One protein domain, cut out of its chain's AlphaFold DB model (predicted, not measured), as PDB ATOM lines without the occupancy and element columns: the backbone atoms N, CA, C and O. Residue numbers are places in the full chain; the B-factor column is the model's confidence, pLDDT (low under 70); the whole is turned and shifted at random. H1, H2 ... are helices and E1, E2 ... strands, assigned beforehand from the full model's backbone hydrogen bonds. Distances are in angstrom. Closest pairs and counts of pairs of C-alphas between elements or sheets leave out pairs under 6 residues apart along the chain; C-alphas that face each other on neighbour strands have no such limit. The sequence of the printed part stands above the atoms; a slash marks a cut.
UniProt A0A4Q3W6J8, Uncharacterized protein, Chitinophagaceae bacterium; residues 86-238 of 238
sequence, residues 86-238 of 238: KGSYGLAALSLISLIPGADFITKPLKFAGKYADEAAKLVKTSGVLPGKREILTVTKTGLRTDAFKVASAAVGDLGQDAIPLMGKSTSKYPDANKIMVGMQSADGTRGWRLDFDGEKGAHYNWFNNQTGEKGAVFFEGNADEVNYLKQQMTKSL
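What this domain is: This is residues 86 to 238 of the 238 residues of an uncharacterized protein of Chitinophagaceae bacterium (UniProt A0A4Q3W6J8). A strongly twisted sheet of seven strands curls round one helix, H4, and a second long helix, H5, packs on the same face over E5 and E4. H1 crosses the strands near E2, E7 and E6, while the short helices H2 and H3 sit toward the E1 end, H2 over E1 and H3 beside H4. The printed part has 153 residues, with five named helices and seven named strands in the order H1 H2 H3 E1 E2 H4 E3 E4 E5 E6 E7 H5. The sheet is mixed, ordered E1 E2 E7 E6 E5 E4 E3, with E2 and E7 parallel; the class is mixed, helices and strands. The whole is compact and rounded, with a radius of gyration of the C-alphas of 15.2 A and spans of 41 by 34 by 28 A.

How they stand to each other: H1, residues 89 to 95, is on the sheet at a height of 8.0 A; the C-alphas of Gly 90 and Gly 202 are 5.4 A apart. H2, residues 109 to 113, is on the sheet at a height of 8.7 A. H3, residues 118 to 121, is not on it. E1, residues 124 to 129, and E2, residues 135 to 140, form an antiparallel hairpin, with N 128 and O 137 at 3.0 A. H4, residues 145 to 156, touches H3, the closest C-alphas being those of Ala 120 and Val 151 at 5.1 A. H4 on one face of the sheet and H1 on the other make three layers. E3, residues 164 to 167, E4, residues 181 to 185, E5, residues 191 to 198, E6, residues 202 to 209, and E7, residues 214 to 219, form a meander, each strand the antiparallel neighbour of the one before. Its pairs within hydrogen-bond range include N 166 and O 183 at 2.8 A, N 195 and O 182 at 2.7 A, N 204 and O 196 at 3.0 A, and N 207 and O 216 at 2.8 A. E7 is parallel to E2, with N 138 and O 217 at 2.8 A. The closest C-alphas of H4 and E7 are those of Ala 148 and Val 218, 5.5 A apart. H5, residues 224 to 236, is on the same face as H4 but apart from it, at a height of 8.4 A; the closest C-alphas of H5 and E4 are those of Met 181 and Thr 235, 4.9 A apart. Every O i to N i+4 pair is within hydrogen-bond range in H1, H2, H4 and H5; H3 is too short for one.

Where its parts are: H1 begins at C-alpha 89 (18.184, 31.894, -11.918). H4 is 16.2 A long, E5 21.5 A with a bend of 55 degrees at residue 195, and E6 22.2 A. H5 is 18.6 A long and ends at C-alpha 236 (29.983, 52.255, 6.309).

The domain as a whole: The C-alphas of Pro 101 and Leu 238, the two farthest apart, are 44.8 A from each other. The printed part has no cut; the links H1 to H2 and E3 to E4 are long, with 13 residues each. Mean pLDDT of the printed part is 77.2, and 43 residues are under 70, among them residues 86 to 117.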
ATOM      1  N   LYS A  86      25.885  29.731 -11.760       48.62
ATOM      2  CA  LYS A  86      26.223  30.741 -10.748       48.62
ATOM      3  C   LYS A  86      25.072  31.016  -9.766       48.62
ATOM      4  O   LYS A  86      25.163  31.945  -8.970       48.62
ATOM      5  N   GLY A  87      23.975  30.252  -9.825       44.59
ATOM      6  CA  GLY A  87      22.801  30.429  -8.961       44.59
ATOM      7  C   GLY A  87      21.953  31.667  -9.278       44.59
ATOM      8  O   GLY A  87      21.063  32.020  -8.513       44.59
ATOM      9  N   SER A  88      22.206  32.334 -10.406       48.22
ATOM     10  CA  SER A  88      21.496  33.536 -10.852       48.22
ATOM     11  C   SER A  88      20.298  33.169 -11.737       48.22
ATOM     12  O   SER A  88      20.251  33.495 -12.923       48.22
ATOM     13  N   TYR A  89      19.320  32.455 -11.170       48.31
ATOM     14  CA  TYR A  89      18.184  31.894 -11.918       48.31
ATOM     15  C   TYR A  89      17.287  32.947 -12.583       48.31
ATOM     16  O   TYR A  89      16.730  32.685 -13.646       48.31
ATOM     17  N   GLY A  90      17.210  34.158 -12.031       49.25
ATOM     18  CA  GLY A  90      16.462  35.250 -12.650       49.25
ATOM     19  C   GLY A  90      17.128  35.774 -13.909       49.25
ATOM     20  O   GLY A  90      16.458  35.957 -14.917       49.25
ATOM     21  N   LEU A  91      18.455  35.927 -13.894       51.31
ATOM     22  CA  LEU A  91      19.235  36.222 -15.098       51.31
ATOM     23  C   LEU A  91      19.125  35.105 -16.131       51.31
ATOM     24  O   LEU A  91      19.027  35.386 -17.325       51.31
ATOM     25  N   ALA A  92      19.081  33.850 -15.678       53.44
ATOM     26  CA  ALA A  92      18.842  32.720 -16.561       53.44
ATOM     27  C   ALA A  92      17.467  32.818 -17.241       53.44
ATOM     28  O   ALA A  92      17.387  32.796 -18.467       53.44
ATOM     29  N   ALA A  93      16.400  33.036 -16.471       51.34
ATOM     30  CA  ALA A  93      15.052  33.234 -17.000       51.34
ATOM     31  C   ALA A  93      14.951  34.471 -17.911       51.34
ATOM     32  O   ALA A  93      14.279  34.432 -18.938       51.34
ATOM     33  N   LEU A  94      15.665  35.551 -17.582       52.84
ATOM     34  CA  LEU A  94      15.682  36.795 -18.353       52.84
ATOM     35  C   LEU A  94      16.428  36.683 -19.676       52.84
ATOM     36  O   LEU A  94      16.001  37.240 -20.681       52.84
ATOM     37  N   SER A  95      17.541  35.956 -19.694       53.31
ATOM     38  CA  SER A  95      18.252  35.670 -20.941       53.31
ATOM     39  C   SER A  95      17.413  34.821 -21.899       53.31
ATOM     40  O   SER A  95      17.594  34.907 -23.106       53.31
ATOM     41  N   LEU A  96      16.439  34.075 -21.370       51.25
ATOM     42  CA  LEU A  96      15.464  33.300 -22.133       51.25
ATOM     43  C   LEU A  96      14.141  34.052 -22.348       51.25
ATOM     44  O   LEU A  96      13.206  33.489 -22.901       51.25
ATOM     45  N   ILE A  97      14.018  35.308 -21.912       48.00
ATOM     46  CA  ILE A  97      12.719  35.992 -21.841       48.00
ATOM     47  C   ILE A  97      12.168  36.391 -23.211       48.00
ATOM     48  O   ILE A  97      10.956  36.504 -23.373       48.00
ATOM     49  N   SER A  98      13.051  36.527 -24.208       45.91
ATOM     50  CA  SER A  98      12.675  36.640 -25.623       45.91
ATOM     51  C   SER A  98      11.923  35.404 -26.129       45.91
ATOM     52  O   SER A  98      11.279  35.472 -27.171       45.91
ATOM     53  N   LEU A  99      11.969  34.294 -25.385       46.44
ATOM     54  CA  LEU A  99      11.264  33.051 -25.679       46.44
ATOM     55  C   LEU A  99       9.882  32.969 -25.005       46.44
ATOM     56  O   LEU A  99       9.196  31.972 -25.212       46.44
ATOM     57  N   ILE A 100       9.462  33.960 -24.197       44.78
ATOM     58  CA  ILE A 100       8.147  33.961 -23.531       44.78
ATOM     59  C   ILE A 100       7.077  34.525 -24.486       44.78
ATOM     60  O   ILE A 100       7.096  35.724 -24.780       44.78
ATOM     61  N   PRO A 101       6.097  33.714 -24.932       38.00
ATOM     62  CA  PRO A 101       4.997  34.180 -25.770       38.00
ATOM     63  C   PRO A 101       4.173  35.271 -25.076       38.00
ATOM     64  O   PRO A 101       3.861  35.181 -23.889       38.00
ATOM     65  N   GLY A 102       3.808  36.313 -25.826       40.62
ATOM     66  CA  GLY A 102       2.993  37.432 -25.337       40.62
ATOM     67  C   GLY A 102       3.759  38.486 -24.540       40.62
ATOM     68  O   GLY A 102       3.200  39.538 -24.235       40.62
ATOM     69  N   ALA A 103       5.031  38.248 -24.227       45.88
ATOM     70  CA  ALA A 103       5.867  39.262 -23.627       45.88
ATOM     71  C   ALA A 103       6.311  40.298 -24.670       45.88
ATOM     72  O   ALA A 103       6.893  39.954 -25.698       45.88
ATOM     73  N   ASP A 104       6.027  41.577 -24.407       51.56
ATOM     74  CA  ASP A 104       6.411  42.690 -25.282       51.56
ATOM     75  C   ASP A 104       7.897  43.030 -25.067       51.56
ATOM     76  O   ASP A 104       8.273  44.049 -24.485       51.56
ATOM     77  N   PHE A 105       8.758  42.100 -25.490       47.91
ATOM     78  CA  PHE A 105      10.209  42.279 -25.615       47.91
ATOM     79  C   PHE A 105      10.604  42.711 -27.034       47.91
ATOM     80  O   PHE A 105      11.791  42.752 -27.360       47.91
ATOM     81  N   ILE A 106       9.616  43.038 -27.883       40.62
ATOM     82  CA  ILE A 106       9.802  43.439 -29.278       40.62
ATOM     83  C   ILE A 106      10.718  44.660 -29.330       40.62
ATOM     84  O   ILE A 106      10.303  45.779 -29.036       40.62
ATOM     85  N   THR A 107      11.976  44.413 -29.709       36.16
ATOM     86  CA  THR A 107      12.818  45.252 -30.578       36.16
ATOM     87  C   THR A 107      12.602  46.758 -30.461       36.16
ATOM     88  O   THR A 107      12.535  47.484 -31.453       36.16
ATOM     89  N   LYS A 108      12.553  47.261 -29.233       39.81
ATOM     90  CA  LYS A 108      12.774  48.667 -28.952       39.81
ATOM     91  C   LYS A 108      13.847  48.822 -27.884       39.81
ATOM     92  O   LYS A 108      13.590  49.511 -26.893       39.81
ATOM     93  N   PRO A 109      15.087  48.341 -28.144       41.41
ATOM     94  CA  PRO A 109      16.249  49.054 -27.643       41.41
ATOM     95  C   PRO A 109      16.008  50.553 -27.798       41.41
ATOM     96  O   PRO A 109      16.176  51.241 -26.825       41.41
ATOM     97  N   LEU A 110      15.427  51.042 -28.906       39.81
ATOM     98  CA  LEU A 110      15.101  52.463 -29.110       39.81
ATOM     99  C   LEU A 110      14.099  53.117 -28.128       39.81
ATOM    100  O   LEU A 110      14.294  54.280 -27.791       39.81
ATOM    101  N   LYS A 111      13.041  52.437 -27.651       44.06
ATOM    102  CA  LYS A 111      12.029  53.066 -26.760       44.06
ATOM    103  C   LYS A 111      12.558  53.231 -25.340       44.06
ATOM    104  O   LYS A 111      12.194  54.184 -24.666       44.06
ATOM    105  N   PHE A 112      13.432  52.318 -24.917       50.84
ATOM    106  CA  PHE A 112      14.141  52.418 -23.645       50.84
ATOM    107  C   PHE A 112      15.540  53.036 -23.792       50.84
ATOM    108  O   PHE A 112      16.066  53.554 -22.823       50.84
ATOM    109  N   ALA A 113      16.131  53.085 -24.986       45.62
ATOM    110  CA  ALA A 113      17.401  53.768 -25.247       45.62
ATOM    111  C   ALA A 113      17.248  55.269 -25.071       45.62
ATOM    112  O   ALA A 113      18.163  55.872 -24.549       45.62
ATOM    113  N   GLY A 114      16.083  55.853 -25.386       52.50
ATOM    114  CA  GLY A 114      15.790  57.245 -25.019       52.50
ATOM    115  C   GLY A 114      15.700  57.493 -23.504       52.50
ATOM    116  O   GLY A 114      15.669  58.642 -23.081       52.50
ATOM    117  N   LYS A 115      15.646  56.434 -22.684       61.31
ATOM    118  CA  LYS A 115      15.647  56.514 -21.217       61.31
ATOM    119  C   LYS A 115      17.056  56.436 -20.631       61.31
ATOM    120  O   LYS A 115      17.295  56.934 -19.539       61.31
ATOM    121  N   TYR A 116      17.971  55.773 -21.328       66.56
ATOM    122  CA  TYR A 116      19.358  55.662 -20.909       66.56
ATOM    123  C   TYR A 116      20.177  56.756 -21.594       66.56
ATOM    124  O   TYR A 116      19.935  57.089 -22.747       66.56
ATOM    125  N   ALA A 117      21.202  57.279 -20.927       68.75
ATOM    126  CA  ALA A 117      22.233  58.023 -21.642       68.75
ATOM    127  C   ALA A 117      22.862  57.130 -22.736       68.75
ATOM    128  O   ALA A 117      22.953  55.910 -22.553       68.75
ATOM    129  N   ASP A 118      23.344  57.723 -23.834       73.94
ATOM    130  CA  ASP A 118      23.903  57.002 -24.995       73.94
ATOM    131  C   ASP A 118      24.960  55.952 -24.614       73.94
ATOM    132  O   ASP A 118      25.075  54.895 -25.239       73.94
ATOM    133  N   GLU A 119      25.738  56.217 -23.565       73.94
ATOM    134  CA  GLU A 119      26.739  55.285 -23.048       73.94
ATOM    135  C   GLU A 119      26.121  54.087 -22.322       73.94
ATOM    136  O   GLU A 119      26.555  52.953 -22.519       73.94
ATOM    137  N   ALA A 120      25.079  54.308 -21.522       79.44
ATOM    138  CA  ALA A 120      24.373  53.245 -20.816       79.44
ATOM    139  C   ALA A 120      23.554  52.375 -21.784       79.44
ATOM    140  O   ALA A 120      23.536  51.153 -21.638       79.44
ATOM    141  N   ALA A 121      22.967  52.963 -22.832       78.00
ATOM    142  CA  ALA A 121      22.265  52.217 -23.876       78.00
ATOM    143  C   ALA A 121      23.179  51.188 -24.574       78.00
ATOM    144  O   ALA A 121      22.745  50.081 -24.891       78.00
ATOM    145  N   LYS A 122      24.475  51.498 -24.745       80.69
ATOM    146  CA  LYS A 122      25.467  50.567 -25.322       80.69
ATOM    147  C   LYS A 122      25.743  49.352 -24.436       80.69
ATOM    148  O   LYS A 122      26.216  48.341 -24.960       80.69
ATOM    149  N   LEU A 123      25.460  49.428 -23.135       79.81
ATOM    150  CA  LEU A 123      25.650  48.332 -22.179       79.81
ATOM    151  C   LEU A 123      24.449  47.384 -22.131       79.81
ATOM    152  O   LEU A 123      24.599  46.243 -21.698       79.81
ATOM    153  N   VAL A 124      23.274  47.824 -22.585       79.00
ATOM    154  CA  VAL A 124      22.050  47.017 -22.586       79.00
ATOM    155  C   VAL A 124      22.147  45.921 -23.644       79.00
ATOM    156  O   VAL A 124      22.471  46.169 -24.807       79.00
ATOM    157  N   LYS A 125      21.868  44.685 -23.228       74.75
ATOM    158  CA  LYS A 125      21.673  43.548 -24.127       74.75
ATOM    159  C   LYS A 125      20.208  43.433 -24.517       74.75
ATOM    160  O   LYS A 125      19.890  43.363 -25.697       74.75
ATOM    161  N   THR A 126      19.333  43.423 -23.517       73.06
ATOM    162  CA  THR A 126      17.886  43.359 -23.706       73.06
ATOM    163  C   THR A 126      17.171  44.068 -22.565       73.06
ATOM    164  O   THR A 126      17.641  44.049 -21.423       73.06
ATOM    165  N   SER A 127      16.036  44.678 -22.888       75.50
ATOM    166  CA  SER A 127      15.117  45.285 -21.933       75.50
ATOM    167  C   SER A 127      13.684  45.039 -22.377       75.50
ATOM    168  O   SER A 127      13.390  45.074 -23.571       75.50
ATOM    169  N   GLY A 128      12.775  44.858 -21.426       73.38
ATOM    170  CA  GLY A 128      11.348  44.807 -21.725       73.38
ATOM    171  C   GLY A 128      10.490  44.584 -20.494       73.38
ATOM    172  O   GLY A 128      10.972  44.645 -19.362       73.38
ATOM    173  N   VAL A 129       9.201  44.367 -20.719       69.25
ATOM    174  CA  VAL A 129       8.197  44.256 -19.659       69.25
ATOM    175  C   VAL A 129       7.474  42.922 -19.803       69.25
ATOM    176  O   VAL A 129       7.040  42.549 -20.891       69.25
ATOM    177  N   LEU A 130       7.334  42.199 -18.692       60.53
ATOM    178  CA  LEU A 130       6.550  40.966 -18.660       60.53
ATOM    179  C   LEU A 130       5.040  41.254 -18.770       60.53
ATOM    180  O   LEU A 130       4.571  42.239 -18.192       60.53
ATOM    181  N   PRO A 131       4.250  40.371 -19.411       53.41
ATOM    182  CA  PRO A 131       2.795  40.495 -19.467       53.41
ATOM    183  C   PRO A 131       2.185  40.658 -18.074       53.41
ATOM    184  O   PRO A 131       2.537  39.945 -17.133       53.41
ATOM    185  N   GLY A 132       1.284  41.629 -17.922       61.97
ATOM    186  CA  GLY A 132       0.633  41.920 -16.639       61.97
ATOM    187  C   GLY A 132       1.551  42.533 -15.570       61.97
ATOM    188  O   GLY A 132       1.110  42.755 -14.441       61.97
ATOM    189  N   LYS A 133       2.815  42.837 -15.891       69.38
ATOM    190  CA  LYS A 133       3.730  43.593 -15.026       69.38
ATOM    191  C   LYS A 133       3.929  45.006 -15.582       69.38
ATOM    192  O   LYS A 133       3.705  45.275 -16.753       69.38
ATOM    193  N   ARG A 134       4.344  45.927 -14.706       76.81
ATOM    194  CA  ARG A 134       4.748  47.307 -15.062       76.81
ATOM    195  C   ARG A 134       6.249  47.550 -14.877       76.81
ATOM    196  O   ARG A 134       6.710  48.676 -14.986       76.81
ATOM    197  N   GLU A 135       6.987  46.512 -14.497       83.75
ATOM    198  CA  GLU A 135       8.411  46.589 -14.184       83.75
ATOM    199  C   GLU A 135       9.232  46.315 -15.443       83.75
ATOM    200  O   GLU A 135       9.026  45.297 -16.106       83.75
ATOM    201  N   ILE A 136      10.146  47.229 -15.764       85.00
ATOM    202  CA  ILE A 136      11.075  47.099 -16.885       85.00
ATOM    203  C   ILE A 136      12.269  46.266 -16.432       85.00
ATOM    204  O   ILE A 136      13.037  46.675 -15.565       85.00
ATOM    205  N   LEU A 137      12.441  45.100 -17.029       83.94
ATOM    206  CA  LEU A 137      13.524  44.176 -16.725       83.94
ATOM    207  C   LEU A 137      14.632  44.374 -17.747       83.94
ATOM    208  O   LEU A 137      14.354  44.428 -18.941       83.94
ATOM    209  N   THR A 138      15.873  44.524 -17.287       82.44
ATOM    210  CA  THR A 138      17.022  44.838 -18.142       82.44
ATOM    211  C   THR A 138      18.214  43.952 -17.826       82.44
ATOM    212  O   THR A 138      18.627  43.828 -16.675       82.44
ATOM    213  N   VAL A 139      18.814  43.391 -18.871       77.56
ATOM    214  CA  VAL A 139      20.055  42.620 -18.797       77.56
ATOM    215  C   VAL A 139      21.133  43.363 -19.574       77.56
ATOM    216  O   VAL A 139      20.903  43.822 -20.698       77.56
ATOM    217  N   THR A 140      22.317  43.495 -18.981       72.44
ATOM    218  CA  THR A 140      23.481  44.085 -19.649       72.44
ATOM    219  C   THR A 140      24.234  43.038 -20.468       72.44
ATOM    220  O   THR A 140      24.082  41.835 -20.275       72.44
ATOM    221  N   LYS A 141      25.072  43.481 -21.407       72.38
ATOM    222  CA  LYS A 141      25.873  42.590 -22.264       72.38
ATOM    223  C   LYS A 141      26.853  41.728 -21.474       72.38
ATOM    224  O   LYS A 141      27.120  40.597 -21.871       72.38
ATOM    225  N   THR A 142      27.384  42.276 -20.386       68.50
ATOM    226  CA  THR A 142      28.454  41.672 -19.587       68.50
ATOM    227  C   THR A 142      27.935  40.953 -18.345       68.50
ATOM    228  O   THR A 142      28.640  40.109 -17.806       68.50
ATOM    229  N   GLY A 143      26.738  41.304 -17.860       68.62
ATOM    230  CA  GLY A 143      26.244  40.856 -16.559       68.62
ATOM    231  C   GLY A 143      27.024  41.436 -15.373       68.62
ATOM    232  O   GLY A 143      26.771  41.045 -14.240       68.62
ATOM    233  N   LEU A 144      27.960  42.370 -15.584       76.19
ATOM    234  CA  LEU A 144      28.762  42.942 -14.503       76.19
ATOM    235  C   LEU A 144      27.951  43.935 -13.668       76.19
ATOM    236  O   LEU A 144      27.216  44.772 -14.201       76.19
ATOM    237  N   ARG A 145      28.178  43.921 -12.349       83.88
ATOM    238  CA  ARG A 145      27.563  44.863 -11.399       83.88
ATOM    239  C   ARG A 145      27.772  46.323 -11.802       83.88
ATOM    240  O   ARG A 145      26.851  47.125 -11.698       83.88
ATOM    241  N   THR A 146      28.974  46.681 -12.249       81.19
ATOM    242  CA  THR A 146      29.313  48.060 -12.637       81.19
ATOM    243  C   THR A 146      28.505  48.538 -13.835       81.19
ATOM    244  O   THR A 146      28.095  49.696 -13.868       81.19
ATOM    245  N   ASP A 147      28.236  47.655 -14.792       80.56
ATOM    246  CA  ASP A 147      27.438  47.989 -15.968       80.56
ATOM    247  C   ASP A 147      25.958  48.076 -15.603       80.56
ATOM    248  O   ASP A 147      25.276  49.013 -16.014       80.56
ATOM    249  N   ALA A 148      25.474  47.154 -14.766       82.50
ATOM    250  CA  ALA A 148      24.110  47.205 -14.252       82.50
ATOM    251  C   ALA A 148      23.847  48.482 -13.441       82.50
ATOM    252  O   ALA A 148      22.798  49.102 -13.601       82.50
ATOM    253  N   PHE A 149      24.821  48.917 -12.635       86.50
ATOM    254  CA  PHE A 149      24.754  50.179 -11.907       86.50
ATOM    255  C   PHE A 149      24.663  51.377 -12.858       86.50
ATOM    256  O   PHE A 149      23.739  52.169 -12.725       86.50
ATOM    257  N   LYS A 150      25.543  51.478 -13.867       85.75
ATOM    258  CA  LYS A 150      25.494  52.563 -14.869       85.75
ATOM    259  C   LYS A 150      24.136  52.643 -15.570       85.75
ATOM    260  O   LYS A 150      23.593  53.731 -15.737       85.75
ATOM    261  N   VAL A 151      23.581  51.496 -15.956       87.12
ATOM    262  CA  VAL A 151      22.266  51.413 -16.607       87.12
ATOM    263  C   VAL A 151      21.142  51.811 -15.646       87.12
ATOM    264  O   VAL A 151      20.256  52.569 -16.036       87.12
ATOM    265  N   ALA A 152      21.182  51.361 -14.389       91.50
ATOM    266  CA  ALA A 152      20.199  51.748 -13.378       91.50
ATOM    267  C   ALA A 152      20.269  53.252 -13.062       91.50
ATOM    268  O   ALA A 152      19.240  53.918 -13.079       91.50
ATOM    269  N   SER A 153      21.465  53.807 -12.850       88.50
ATOM    270  CA  SER A 153      21.671  55.241 -12.619       88.50
ATOM    271  C   SER A 153      21.186  56.085 -13.795       88.50
ATOM    272  O   SER A 153      20.499  57.078 -13.586       88.50
ATOM    273  N   ALA A 154      21.461  55.661 -15.032       89.94
ATOM    274  CA  ALA A 154      20.942  56.338 -16.214       89.94
ATOM    275  C   ALA A 154      19.404  56.303 -16.283       89.94
ATOM    276  O   ALA A 154      18.801  57.305 -16.643       89.94
ATOM    277  N   ALA A 155      18.765  55.193 -15.890       89.62
ATOM    278  CA  ALA A 155      17.302  55.093 -15.853       89.62
ATOM    279  C   ALA A 155      16.647  55.964 -14.772       89.62
ATOM    280  O   ALA A 155      15.516  56.416 -14.960       89.62
ATOM    281  N   VAL A 156      17.329  56.155 -13.640       90.75
ATOM    282  CA  VAL A 156      16.905  57.064 -12.564       90.75
ATOM    283  C   VAL A 156      17.050  58.527 -12.992       90.75
ATOM    284  O   VAL A 156      16.194  59.354 -12.666       90.75
ATOM    285  N   GLY A 157      18.116  58.831 -13.735       88.19
ATOM    286  CA  GLY A 157      18.534  60.192 -14.044       88.19
ATOM    287  C   GLY A 157      19.225  60.864 -12.855       88.19
ATOM    288  O   GLY A 157      19.616  60.212 -11.886       88.19
ATOM    289  N   ASP A 158      19.382  62.183 -12.935       90.12
ATOM    290  CA  ASP A 158      19.996  62.971 -11.865       90.12
ATOM    291  C   ASP A 158      19.109  62.987 -10.608       90.12
ATOM    292  O   ASP A 158      17.939  63.381 -10.673       90.12
ATOM    293  N   LEU A 159      19.667  62.558  -9.473       93.44
ATOM    294  CA  LEU A 159      18.999  62.547  -8.169       93.44
ATOM    295  C   LEU A 159      19.030  63.903  -7.453       93.44
ATOM    296  O   LEU A 159      18.296  64.062  -6.480       93.44
ATOM    297  N   GLY A 160      19.819  64.860  -7.946       92.81
ATOM    298  CA  GLY A 160      20.087  66.131  -7.283       92.81
ATOM    299  C   GLY A 160      21.333  66.072  -6.394       92.81
ATOM    300  O   GLY A 160      21.782  65.006  -5.972       92.81
ATOM    301  N   GLN A 161      21.906  67.243  -6.107       94.69
ATOM    302  CA  GLN A 161      23.077  67.372  -5.224       94.69
ATOM    303  C   GLN A 161      22.755  67.059  -3.755       94.69
ATOM    304  O   GLN A 161      23.654  66.769  -2.973       94.69
ATOM    305  N   ASP A 162      21.476  67.110  -3.396       95.50
ATOM    306  CA  ASP A 162      20.915  66.814  -2.082       95.50
ATOM    307  C   ASP A 162      20.408  65.367  -1.966       95.50
ATOM    308  O   ASP A 162      19.653  65.045  -1.050       95.50
ATOM    309  N   ALA A 163      20.808  64.483  -2.887       96.44
ATOM    310  CA  ALA A 163      20.451  63.072  -2.841       96.44
ATOM    311  C   ALA A 163      20.824  62.442  -1.491       96.44
ATOM    312  O   ALA A 163      21.930  62.616  -0.976       96.44
ATOM    313  N   ILE A 164      19.903  61.649  -0.948       97.00
ATOM    314  CA  ILE A 164      20.029  61.036   0.372       97.00
ATOM    315  C   ILE A 164      20.123  59.508   0.278       97.00
ATOM    316  O   ILE A 164      19.617  58.901  -0.678       97.00
ATOM    317  N   PRO A 165      20.722  58.853   1.287       97.44
ATOM    318  CA  PRO A 165      20.709  57.402   1.397       97.44
ATOM    319  C   PRO A 165      19.285  56.851   1.471       97.44
ATOM    320  O   PRO A 165      18.453  57.311   2.255       97.44
ATOM    321  N   LEU A 166      19.015  55.809   0.690       96.94
ATOM    322  CA  LEU A 166      17.811  55.003   0.827       96.94
ATOM    323  C   LEU A 166      18.096  53.864   1.806       96.94
ATOM    324  O   LEU A 166      18.868  52.949   1.505       96.94
ATOM    325  N   MET A 167      17.458  53.920   2.974       96.12
ATOM    326  CA  MET A 167      17.589  52.911   4.026       96.12
ATOM    327  C   MET A 167      16.603  51.757   3.824       96.12
ATOM    328  O   MET A 167      15.507  51.932   3.283       96.12
ATOM    329  N   GLY A 168      16.985  50.555   4.258       93.38
ATOM    330  CA  GLY A 168      16.119  49.383   4.210       93.38
ATOM    331  C   GLY A 168      14.848  49.560   5.047       93.38
ATOM    332  O   GLY A 168      14.801  50.305   6.023       93.38
ATOM    333  N   LYS A 169      13.779  48.852   4.677       92.62
ATOM    334  CA  LYS A 169      12.524  48.890   5.436       92.62
ATOM    335  C   LYS A 169      12.549  47.846   6.548       92.62
ATOM    336  O   LYS A 169      12.581  46.650   6.256       92.62
ATOM    337  N   SER A 170      12.470  48.290   7.801       91.69
ATOM    338  CA  SER A 170      12.306  47.385   8.940       91.69
ATOM    339  C   SER A 170      11.020  46.568   8.821       91.69
ATOM    340  O   SER A 170       9.954  47.079   8.472       91.69
ATOM    341  N   THR A 171      11.126  45.277   9.115       89.25
ATOM    342  CA  THR A 171      10.004  44.330   9.162       89.25
ATOM    343  C   THR A 171      10.149  43.445  10.395       89.25
ATOM    344  O   THR A 171      11.219  43.409  10.997       89.25
ATOM    345  N   SER A 172       9.120  42.671  10.749       88.31
ATOM    346  CA  SER A 172       9.223  41.680  11.833       88.31
ATOM    347  C   SER A 172      10.344  40.658  11.605       88.31
ATOM    348  O   SER A 172      10.954  40.191  12.560       88.31
ATOM    349  N   LYS A 173      10.647  40.340  10.338       84.62
ATOM    350  CA  LYS A 173      11.731  39.427   9.947       84.62
ATOM    351  C   LYS A 173      13.110  40.101   9.925       84.62
ATOM    352  O   LYS A 173      14.117  39.428  10.111       84.62
ATOM    353  N   TYR A 174      13.156  41.412   9.693       83.38
ATOM    354  CA  TYR A 174      14.386  42.198   9.572       83.38
ATOM    355  C   TYR A 174      14.235  43.527  10.335       83.38
ATOM    356  O   TYR A 174      14.007  44.566   9.706       83.38
ATOM    357  N   PRO A 175      14.295  43.518  11.680       88.62
ATOM    358  CA  PRO A 175      13.993  44.696  12.498       88.62
ATOM    359  C   PRO A 175      15.009  45.830  12.311       88.62
ATOM    360  O   PRO A 175      14.627  46.998  12.305       88.62
ATOM    361  N   ASP A 176      16.274  45.493  12.061       92.06
ATOM    362  CA  ASP A 176      17.374  46.454  11.905       92.06
ATOM    363  C   ASP A 176      17.637  46.876  10.449       92.06
ATOM    364  O   ASP A 176      18.647  47.515  10.157       92.06
ATOM    365  N   ALA A 177      16.752  46.537   9.504       89.56
ATOM    366  CA  ALA A 177      16.963  46.873   8.092       89.56
ATOM    367  C   ALA A 177      17.036  48.392   7.834       89.56
ATOM    368  O   ALA A 177      17.712  48.814   6.900       89.56
ATOM    369  N   ASN A 178      16.409  49.213   8.681       93.12
ATOM    370  CA  ASN A 178      16.503  50.676   8.643       93.12
ATOM    371  C   ASN A 178      17.889  51.240   8.984       93.12
ATOM    372  O   ASN A 178      18.121  52.425   8.766       93.12
ATOM    373  N   LYS A 179      18.811  50.415   9.486       94.12
ATOM    374  CA  LYS A 179      20.214  50.784   9.718       94.12
ATOM    375  C   LYS A 179      21.115  50.443   8.531       94.12
ATOM    376  O   LYS A 179      22.302  50.734   8.574       94.12
ATOM    377  N   ILE A 180      20.571  49.809   7.492       94.44
ATOM    378  CA  ILE A 180      21.325  49.343   6.329       94.44
ATOM    379  C   ILE A 180      20.958  50.207   5.128       94.44
ATOM    380  O   ILE A 180      19.797  50.257   4.716       94.44
ATOM    381  N   MET A 181      21.960  50.850   4.538       94.38
ATOM    382  CA  MET A 181      21.813  51.533   3.261       94.38
ATOM    383  C   MET A 181      21.601  50.501   2.153       94.38
ATOM    384  O   MET A 181      22.394  49.572   1.977       94.38
ATOM    385  N   VAL A 182      20.528  50.669   1.386       95.62
ATOM    386  CA  VAL A 182      20.215  49.817   0.233       95.62
ATOM    387  C   VAL A 182      20.381  50.545  -1.095       95.62
ATOM    388  O   VAL A 182      20.450  49.878  -2.119       95.62
ATOM    389  N   GLY A 183      20.508  51.871  -1.111       96.38
ATOM    390  CA  GLY A 183      20.822  52.641  -2.314       96.38
ATOM    391  C   GLY A 183      20.733  54.144  -2.084       96.38
ATOM    392  O   GLY A 183      20.947  54.593  -0.964       96.38
ATOM    393  N   MET A 184      20.399  54.907  -3.123       97.44
ATOM    394  CA  MET A 184      20.272  56.371  -3.075       97.44
ATOM    395  C   MET A 184      18.943  56.820  -3.679       97.44
ATOM    396  O   MET A 184      18.422  56.178  -4.596       97.44
ATOM    397  N   GLN A 185      18.425  57.948  -3.201       97.94
ATOM    398  CA  GLN A 185      17.223  58.585  -3.732       97.94
ATOM    399  C   GLN A 185      17.338  60.113  -3.722       97.94
ATOM    400  O   GLN A 185      18.184  60.672  -3.027       97.94
ATOM    401  N   SER A 186      16.477  60.782  -4.483       97.62
ATOM    402  CA  SER A 186      16.311  62.234  -4.418       97.62
ATOM    403  C   SER A 186      15.811  62.648  -3.032       97.62
ATOM    404  O   SER A 186      15.181  61.846  -2.336       97.62
ATOM    405  N   ALA A 187      16.065  63.892  -2.620       97.44
ATOM    406  CA  ALA A 187      15.659  64.382  -1.299       97.44
ATOM    407  C   ALA A 187      14.141  64.273  -1.052       97.44
ATOM    408  O   ALA A 187      13.707  63.984   0.062       97.44
ATOM    409  N   ASP A 188      13.333  64.433  -2.102       96.19
ATOM    410  CA  ASP A 188      11.875  64.261  -2.066       96.19
ATOM    411  C   ASP A 188      11.415  62.785  -2.077       96.19
ATOM    412  O   ASP A 188      10.219  62.502  -1.997       96.19
ATOM    413  N   GLY A 189      12.345  61.832  -2.206       96.31
ATOM    414  CA  GLY A 189      12.080  60.394  -2.264       96.31
ATOM    415  C   GLY A 189      11.318  59.933  -3.510       96.31
ATOM    416  O   GLY A 189      10.813  58.808  -3.542       96.31
ATOM    417  N   THR A 190      11.182  60.772  -4.542       96.00
ATOM    418  CA  THR A 190      10.384  60.432  -5.731       96.00
ATOM    419  C   THR A 190      11.148  59.601  -6.752       96.00
ATOM    420  O   THR A 190      10.523  58.887  -7.538       96.00
ATOM    421  N   ARG A 191      12.483  59.640  -6.748       95.81
ATOM    422  CA  ARG A 191      13.340  58.903  -7.686       95.81
ATOM    423  C   ARG A 191      14.493  58.254  -6.940       95.81
ATOM    424  O   ARG A 191      15.015  58.830  -5.993       95.81
ATOM    425  N   GLY A 192      14.912  57.068  -7.362       97.31
ATOM    426  CA  GLY A 192      15.987  56.367  -6.669       97.31
ATOM    427  C   GLY A 192      16.322  55.009  -7.248       97.31
ATOM    428  O   GLY A 192      15.615  54.469  -8.102       97.31
ATOM    429  N   TRP A 193      17.408  54.443  -6.740       96.88
ATOM    430  CA  TRP A 193      17.799  53.063  -6.984       96.88
ATOM    431  C   TRP A 193      18.119  52.361  -5.671       96.88
ATOM    432  O   TRP A 193      18.510  52.985  -4.685       96.88
ATOM    433  N   ARG A 194      17.976  51.038  -5.665       97.19
ATOM    434  CA  ARG A 194      18.374  50.167  -4.561       97.19
ATOM    435  C   ARG A 194      18.978  48.872  -5.079       97.19
ATOM    436  O   ARG A 194      18.531  48.317  -6.078       97.19
ATOM    437  N   LEU A 195      19.999  48.402  -4.387       93.81
ATOM    438  CA  LEU A 195      20.624  47.109  -4.573       93.81
ATOM    439  C   LEU A 195      19.790  46.048  -3.856       93.81
ATOM    440  O   LEU A 195      19.562  46.166  -2.655       93.81
ATOM    441  N   ASP A 196      19.381  44.998  -4.553       92.50
ATOM    442  CA  ASP A 196      18.565  43.921  -4.004       92.50
ATOM    443  C   ASP A 196      19.058  42.539  -4.440       92.50
ATOM    444  O   ASP A 196      19.776  42.372  -5.426       92.50
ATOM    445  N   PHE A 197      18.656  41.542  -3.657       84.44
ATOM    446  CA  PHE A 197      18.781  40.134  -3.992       84.44
ATOM    447  C   PHE A 197      17.443  39.463  -3.720       84.44
ATOM    448  O   PHE A 197      16.829  39.687  -2.676       84.44
ATOM    449  N   ASP A 198      17.016  38.627  -4.650       79.50
ATOM    450  CA  ASP A 198      15.828  37.799  -4.522       79.50
ATOM    451  C   ASP A 198      16.192  36.388  -5.001       79.50
ATOM    452  O   ASP A 198      16.956  36.232  -5.949       79.50
ATOM    453  N   GLY A 199      15.723  35.353  -4.300       64.00
ATOM    454  CA  GLY A 199      16.147  33.972  -4.564       64.00
ATOM    455  C   GLY A 199      15.748  33.455  -5.949       64.00
ATOM    456  O   GLY A 199      16.435  32.600  -6.502       64.00
ATOM    457  N   GLU A 200      14.678  33.998  -6.527       66.19
ATOM    458  CA  GLU A 200      14.207  33.659  -7.869       66.19
ATOM    459  C   GLU A 200      14.842  34.575  -8.919       66.19
ATOM    460  O   GLU A 200      15.196  34.127 -10.006       66.19
ATOM    461  N   LYS A 201      15.016  35.860  -8.591       67.50
ATOM    462  CA  LYS A 201      15.488  36.909  -9.511       67.50
ATOM    463  C   LYS A 201      17.016  37.088  -9.549       67.50
ATOM    464  O   LYS A 201      17.545  37.600 -10.532       67.50
ATOM    465  N   GLY A 202      17.733  36.656  -8.519       75.88
ATOM    466  CA  GLY A 202      19.161  36.911  -8.330       75.88
ATOM    467  C   GLY A 202      19.475  38.356  -7.929       75.88
ATOM    468  O   GLY A 202      18.602  39.112  -7.487       75.88
ATOM    469  N   ALA A 203      20.741  38.745  -8.068       79.12
ATOM    470  CA  ALA A 203      21.216  40.084  -7.740       79.12
ATOM    471  C   ALA A 203      20.795  41.124  -8.797       79.12
ATOM    472  O   ALA A 203      20.907  40.902 -10.006       79.12
ATOM    473  N   HIS A 204      20.279  42.268  -8.345       89.69
ATOM    474  CA  HIS A 204      19.783  43.309  -9.242       89.69
ATOM    475  C   HIS A 204      19.769  44.700  -8.596       89.69
ATOM    476  O   HIS A 204      19.676  44.854  -7.380       89.69
ATOM    477  N   TYR A 205      19.838  45.729  -9.436       93.75
ATOM    478  CA  TYR A 205      19.523  47.105  -9.075       93.75
ATOM    479  C   TYR A 205      18.077  47.402  -9.452       93.75
ATOM    480  O   TYR A 205      17.746  47.474 -10.635       93.75
ATOM    481  N   ASN A 206      17.222  47.601  -8.457       95.81
ATOM    482  CA  ASN A 206      15.909  48.190  -8.672       95.81
ATOM    483  C   ASN A 206      16.055  49.701  -8.836       95.81
ATOM    484  O   ASN A 206      16.824  50.328  -8.114       95.81
ATOM    485  N   TRP A 207      15.291  50.290  -9.745       95.56
ATOM    486  CA  TRP A 207      15.180  51.733  -9.914       95.56
ATOM    487  C   TRP A 207      13.715  52.143 -10.041       95.56
ATOM    488  O   TRP A 207      12.870  51.366 -10.497       95.56
ATOM    489  N   PHE A 208      13.407  53.365  -9.625       95.38
ATOM    490  CA  PHE A 208      12.063  53.920  -9.691       95.38
ATOM    491  C   PHE A 208      12.090  55.416  -9.990       95.38
ATOM    492  O   PHE A 208      13.010  56.136  -9.603       95.38
ATOM    493  N   ASN A 209      11.034  55.866 -10.658       93.00
ATOM    494  CA  ASN A 209      10.690  57.263 -10.827       93.00
ATOM    495  C   ASN A 209       9.177  57.420 -10.632       93.00
ATOM    496  O   ASN A 209       8.378  57.129 -11.520       93.00
ATOM    497  N   ASN A 210       8.782  57.873  -9.445       92.00
ATOM    498  CA  ASN A 210       7.383  58.036  -9.057       92.00
ATOM    499  C   ASN A 210       6.708  59.207  -9.780       92.00
ATOM    500  O   ASN A 210       5.484  59.230  -9.859       92.00
ATOM    501  N   GLN A 211       7.482  60.141 -10.343       88.06
ATOM    502  CA  GLN A 211       6.951  61.248 -11.139       88.06
ATOM    503  C   GLN A 211       6.422  60.746 -12.488       88.06
ATOM    504  O   GLN A 211       5.379  61.197 -12.950       88.06
ATOM    505  N   THR A 212       7.106  59.773 -13.101       85.62
ATOM    506  CA  THR A 212       6.649  59.129 -14.346       85.62
ATOM    507  C   THR A 212       5.857  57.841 -14.099       85.62
ATOM    508  O   THR A 212       5.235  57.308 -15.017       85.62
ATOM    509  N   GLY A 213       5.867  57.322 -12.867       86.81
ATOM    510  CA  GLY A 213       5.275  56.033 -12.500       86.81
ATOM    511  C   GLY A 213       6.070  54.822 -13.000       86.81
ATOM    512  O   GLY A 213       5.597  53.685 -12.912       86.81
ATOM    513  N   GLU A 214       7.269  55.047 -13.536       87.62
ATOM    514  CA  GLU A 214       8.107  54.013 -14.121       87.62
ATOM    515  C   GLU A 214       9.020  53.368 -13.081       87.62
ATOM    516  O   GLU A 214       9.526  54.012 -12.163       87.62
ATOM    517  N   LYS A 215       9.286  52.077 -13.264       93.12
ATOM    518  CA  LYS A 215      10.210  51.319 -12.423       93.12
ATOM    519  C   LYS A 215      10.808  50.152 -13.184       93.12
ATOM    520  O   LYS A 215      10.216  49.668 -14.153       93.12
ATOM    521  N   GLY A 216      11.941  49.663 -12.712       90.88
ATOM    522  CA  GLY A 216      12.595  48.528 -13.330       90.88
ATOM    523  C   GLY A 216      13.667  47.892 -12.472       90.88
ATOM    524  O   GLY A 216      14.003  48.383 -11.399       90.88
ATOM    525  N   ALA A 217      14.210  46.802 -12.997       91.38
ATOM    526  CA  ALA A 217      15.290  46.036 -12.409       91.38
ATOM    527  C   ALA A 217      16.383  45.812 -13.458       91.38
ATOM    528  O   ALA A 217      16.101  45.389 -14.583       91.38
ATOM    529  N   VAL A 218      17.631  46.094 -13.088       87.00
ATOM    530  CA  VAL A 218      18.815  45.813 -13.901       87.00
ATOM    531  C   VAL A 218      19.628  44.730 -13.219       87.00
ATOM    532  O   VAL A 218      20.124  44.914 -12.110       87.00
ATOM    533  N   PHE A 219      19.747  43.590 -13.878       83.25
ATOM    534  CA  PHE A 219      20.293  42.385 -13.276       83.25
ATOM    535  C   PHE A 219      21.801  42.276 -13.497       83.25
ATOM    536  O   PHE A 219      22.321  42.727 -14.522       83.25
ATOM    537  N   PHE A 220      22.498  41.661 -12.543       76.75
ATOM    538  CA  PHE A 220      23.932  41.393 -12.632       76.75
ATOM    539  C   PHE A 220      24.300  40.079 -11.940       76.75
ATOM    540  O   PHE A 220      23.539  39.544 -11.135       76.75
ATOM    541  N   GLU A 221      25.461  39.538 -12.287       74.00
ATOM    542  CA  GLU A 221      25.995  38.338 -11.661       74.00
ATOM    543  C   GLU A 221      26.341  38.619 -10.201       74.00
ATOM    544  O   GLU A 221      27.198  39.454  -9.904       74.00
ATOM    545  N   GLY A 222      25.684  37.903  -9.298       65.50
ATOM    546  CA  GLY A 222      26.025  37.947  -7.890       65.50
ATOM    547  C   GLY A 222      25.103  37.089  -7.036       65.50
ATOM    548  O   GLY A 222      23.963  36.799  -7.411       65.50
ATOM    549  N   ASN A 223      25.606  36.684  -5.878       73.88
ATOM    550  CA  ASN A 223      24.859  35.935  -4.877       73.88
ATOM    551  C   ASN A 223      24.388  36.836  -3.715       73.88
ATOM    552  O   ASN A 223      24.680  38.034  -3.653       73.88
ATOM    553  N   ALA A 224      23.622  36.251  -2.793       75.56
ATOM    554  CA  ALA A 224      23.069  36.966  -1.646       75.56
ATOM    555  C   ALA A 224      24.157  37.570  -0.743       75.56
ATOM    556  O   ALA A 224      24.003  38.699  -0.275       75.56
ATOM    557  N   ASP A 225      25.256  36.847  -0.521       76.88
ATOM    558  CA  ASP A 225      26.342  37.273   0.364       76.88
ATOM    559  C   ASP A 225      27.098  38.465  -0.223       76.88
ATOM    560  O   ASP A 225      27.375  39.430   0.487       76.88
ATOM    561  N   GLU A 226      27.350  38.456  -1.532       75.75
ATOM    562  CA  GLU A 226      27.963  39.578  -2.248       75.75
ATOM    563  C   GLU A 226      27.082  40.830  -2.184       75.75
ATOM    564  O   GLU A 226      27.567  41.924  -1.888       75.75
ATOM    565  N   VAL A 227      25.770  40.684  -2.398       80.25
ATOM    566  CA  VAL A 227      24.819  41.796  -2.266       80.25
ATOM    567  C   VAL A 227      24.790  42.338  -0.835       80.25
ATOM    568  O   VAL A 227      24.820  43.555  -0.634       80.25
ATOM    569  N   ASN A 228      24.768  41.458   0.166       81.88
ATOM    570  CA  ASN A 228      24.786  41.854   1.571       81.88
ATOM    571  C   ASN A 228      26.092  42.563   1.945       81.88
ATOM    572  O   ASN A 228      26.058  43.597   2.614       81.88
ATOM    573  N   TYR A 229      27.231  42.063   1.467       80.88
ATOM    574  CA  TYR A 229      28.529  42.698   1.658       80.88
ATOM    575  C   TYR A 229      28.545  44.114   1.072       80.88
ATOM    576  O   TYR A 229      28.936  45.060   1.753       80.88
ATOM    577  N   LEU A 230      28.048  44.295  -0.153       82.62
ATOM    578  CA  LEU A 230      27.965  45.610  -0.792       82.62
ATOM    579  C   LEU A 230      27.085  46.586   0.001       82.62
ATOM    580  O   LEU A 230      27.476  47.737   0.185       82.62
ATOM    581  N   LYS A 231      25.939  46.136   0.529       86.69
ATOM    582  CA  LYS A 231      25.082  46.951   1.414       86.69
ATOM    583  C   LYS A 231      25.813  47.399   2.677       86.69
ATOM    584  O   LYS A 231      25.699  48.555   3.080       86.69
ATOM    585  N   GLN A 232      26.611  46.518   3.276       83.50
ATOM    586  CA  GLN A 232      27.434  46.873   4.433       83.50
ATOM    587  C   GLN A 232      28.515  47.898   4.075       83.50
ATOM    588  O   GLN A 232      28.731  48.826   4.849       83.50
ATOM    589  N   GLN A 233      29.171  47.767   2.917       82.00
ATOM    590  CA  GLN A 233      30.161  48.753   2.467       82.00
ATOM    591  C   GLN A 233      29.523  50.127   2.236       82.00
ATOM    592  O   GLN A 233      30.045  51.116   2.736       82.00
ATOM    593  N   MET A 234      28.364  50.179   1.572       86.94
ATOM    594  CA  MET A 234      27.608  51.426   1.378       86.94
ATOM    595  C   MET A 234      27.201  52.063   2.715       86.94
ATOM    596  O   MET A 234      27.318  53.267   2.898       86.94
ATOM    597  N   THR A 235      26.778  51.244   3.680       86.88
ATOM    598  CA  THR A 235      26.381  51.727   5.012       86.88
ATOM    599  C   THR A 235      27.560  52.321   5.785       86.88
ATOM    600  O   THR A 235      27.388  53.299   6.498       86.88
ATOM    601  N   LYS A 236      28.764  51.750   5.648       83.81
ATOM    602  CA  LYS A 236      29.983  52.255   6.309       83.81
ATOM    603  C   LYS A 236      30.498  53.570   5.725       83.81
ATOM    604  O   LYS A 236      31.309  54.219   6.371       83.81
ATOM    605  N   SER A 237      30.097  53.904   4.498       73.38
ATOM    606  CA  SER A 237      30.482  55.145   3.819       73.38
ATOM    607  C   SER A 237      29.517  56.312   4.053       73.38
ATOM    608  O   SER A 237      29.724  57.367   3.457       73.38
ATOM    609  N   LEU A 238      28.467  56.106   4.857       74.31
ATOM    610  CA  LEU A 238      27.608  57.175   5.376       74.31
ATOM    611  C   LEU A 238      28.341  57.991   6.441       74.31
ATOM    612  O   LEU A 238      28.181  59.229   6.417       74.31
TER     613      LEU A 238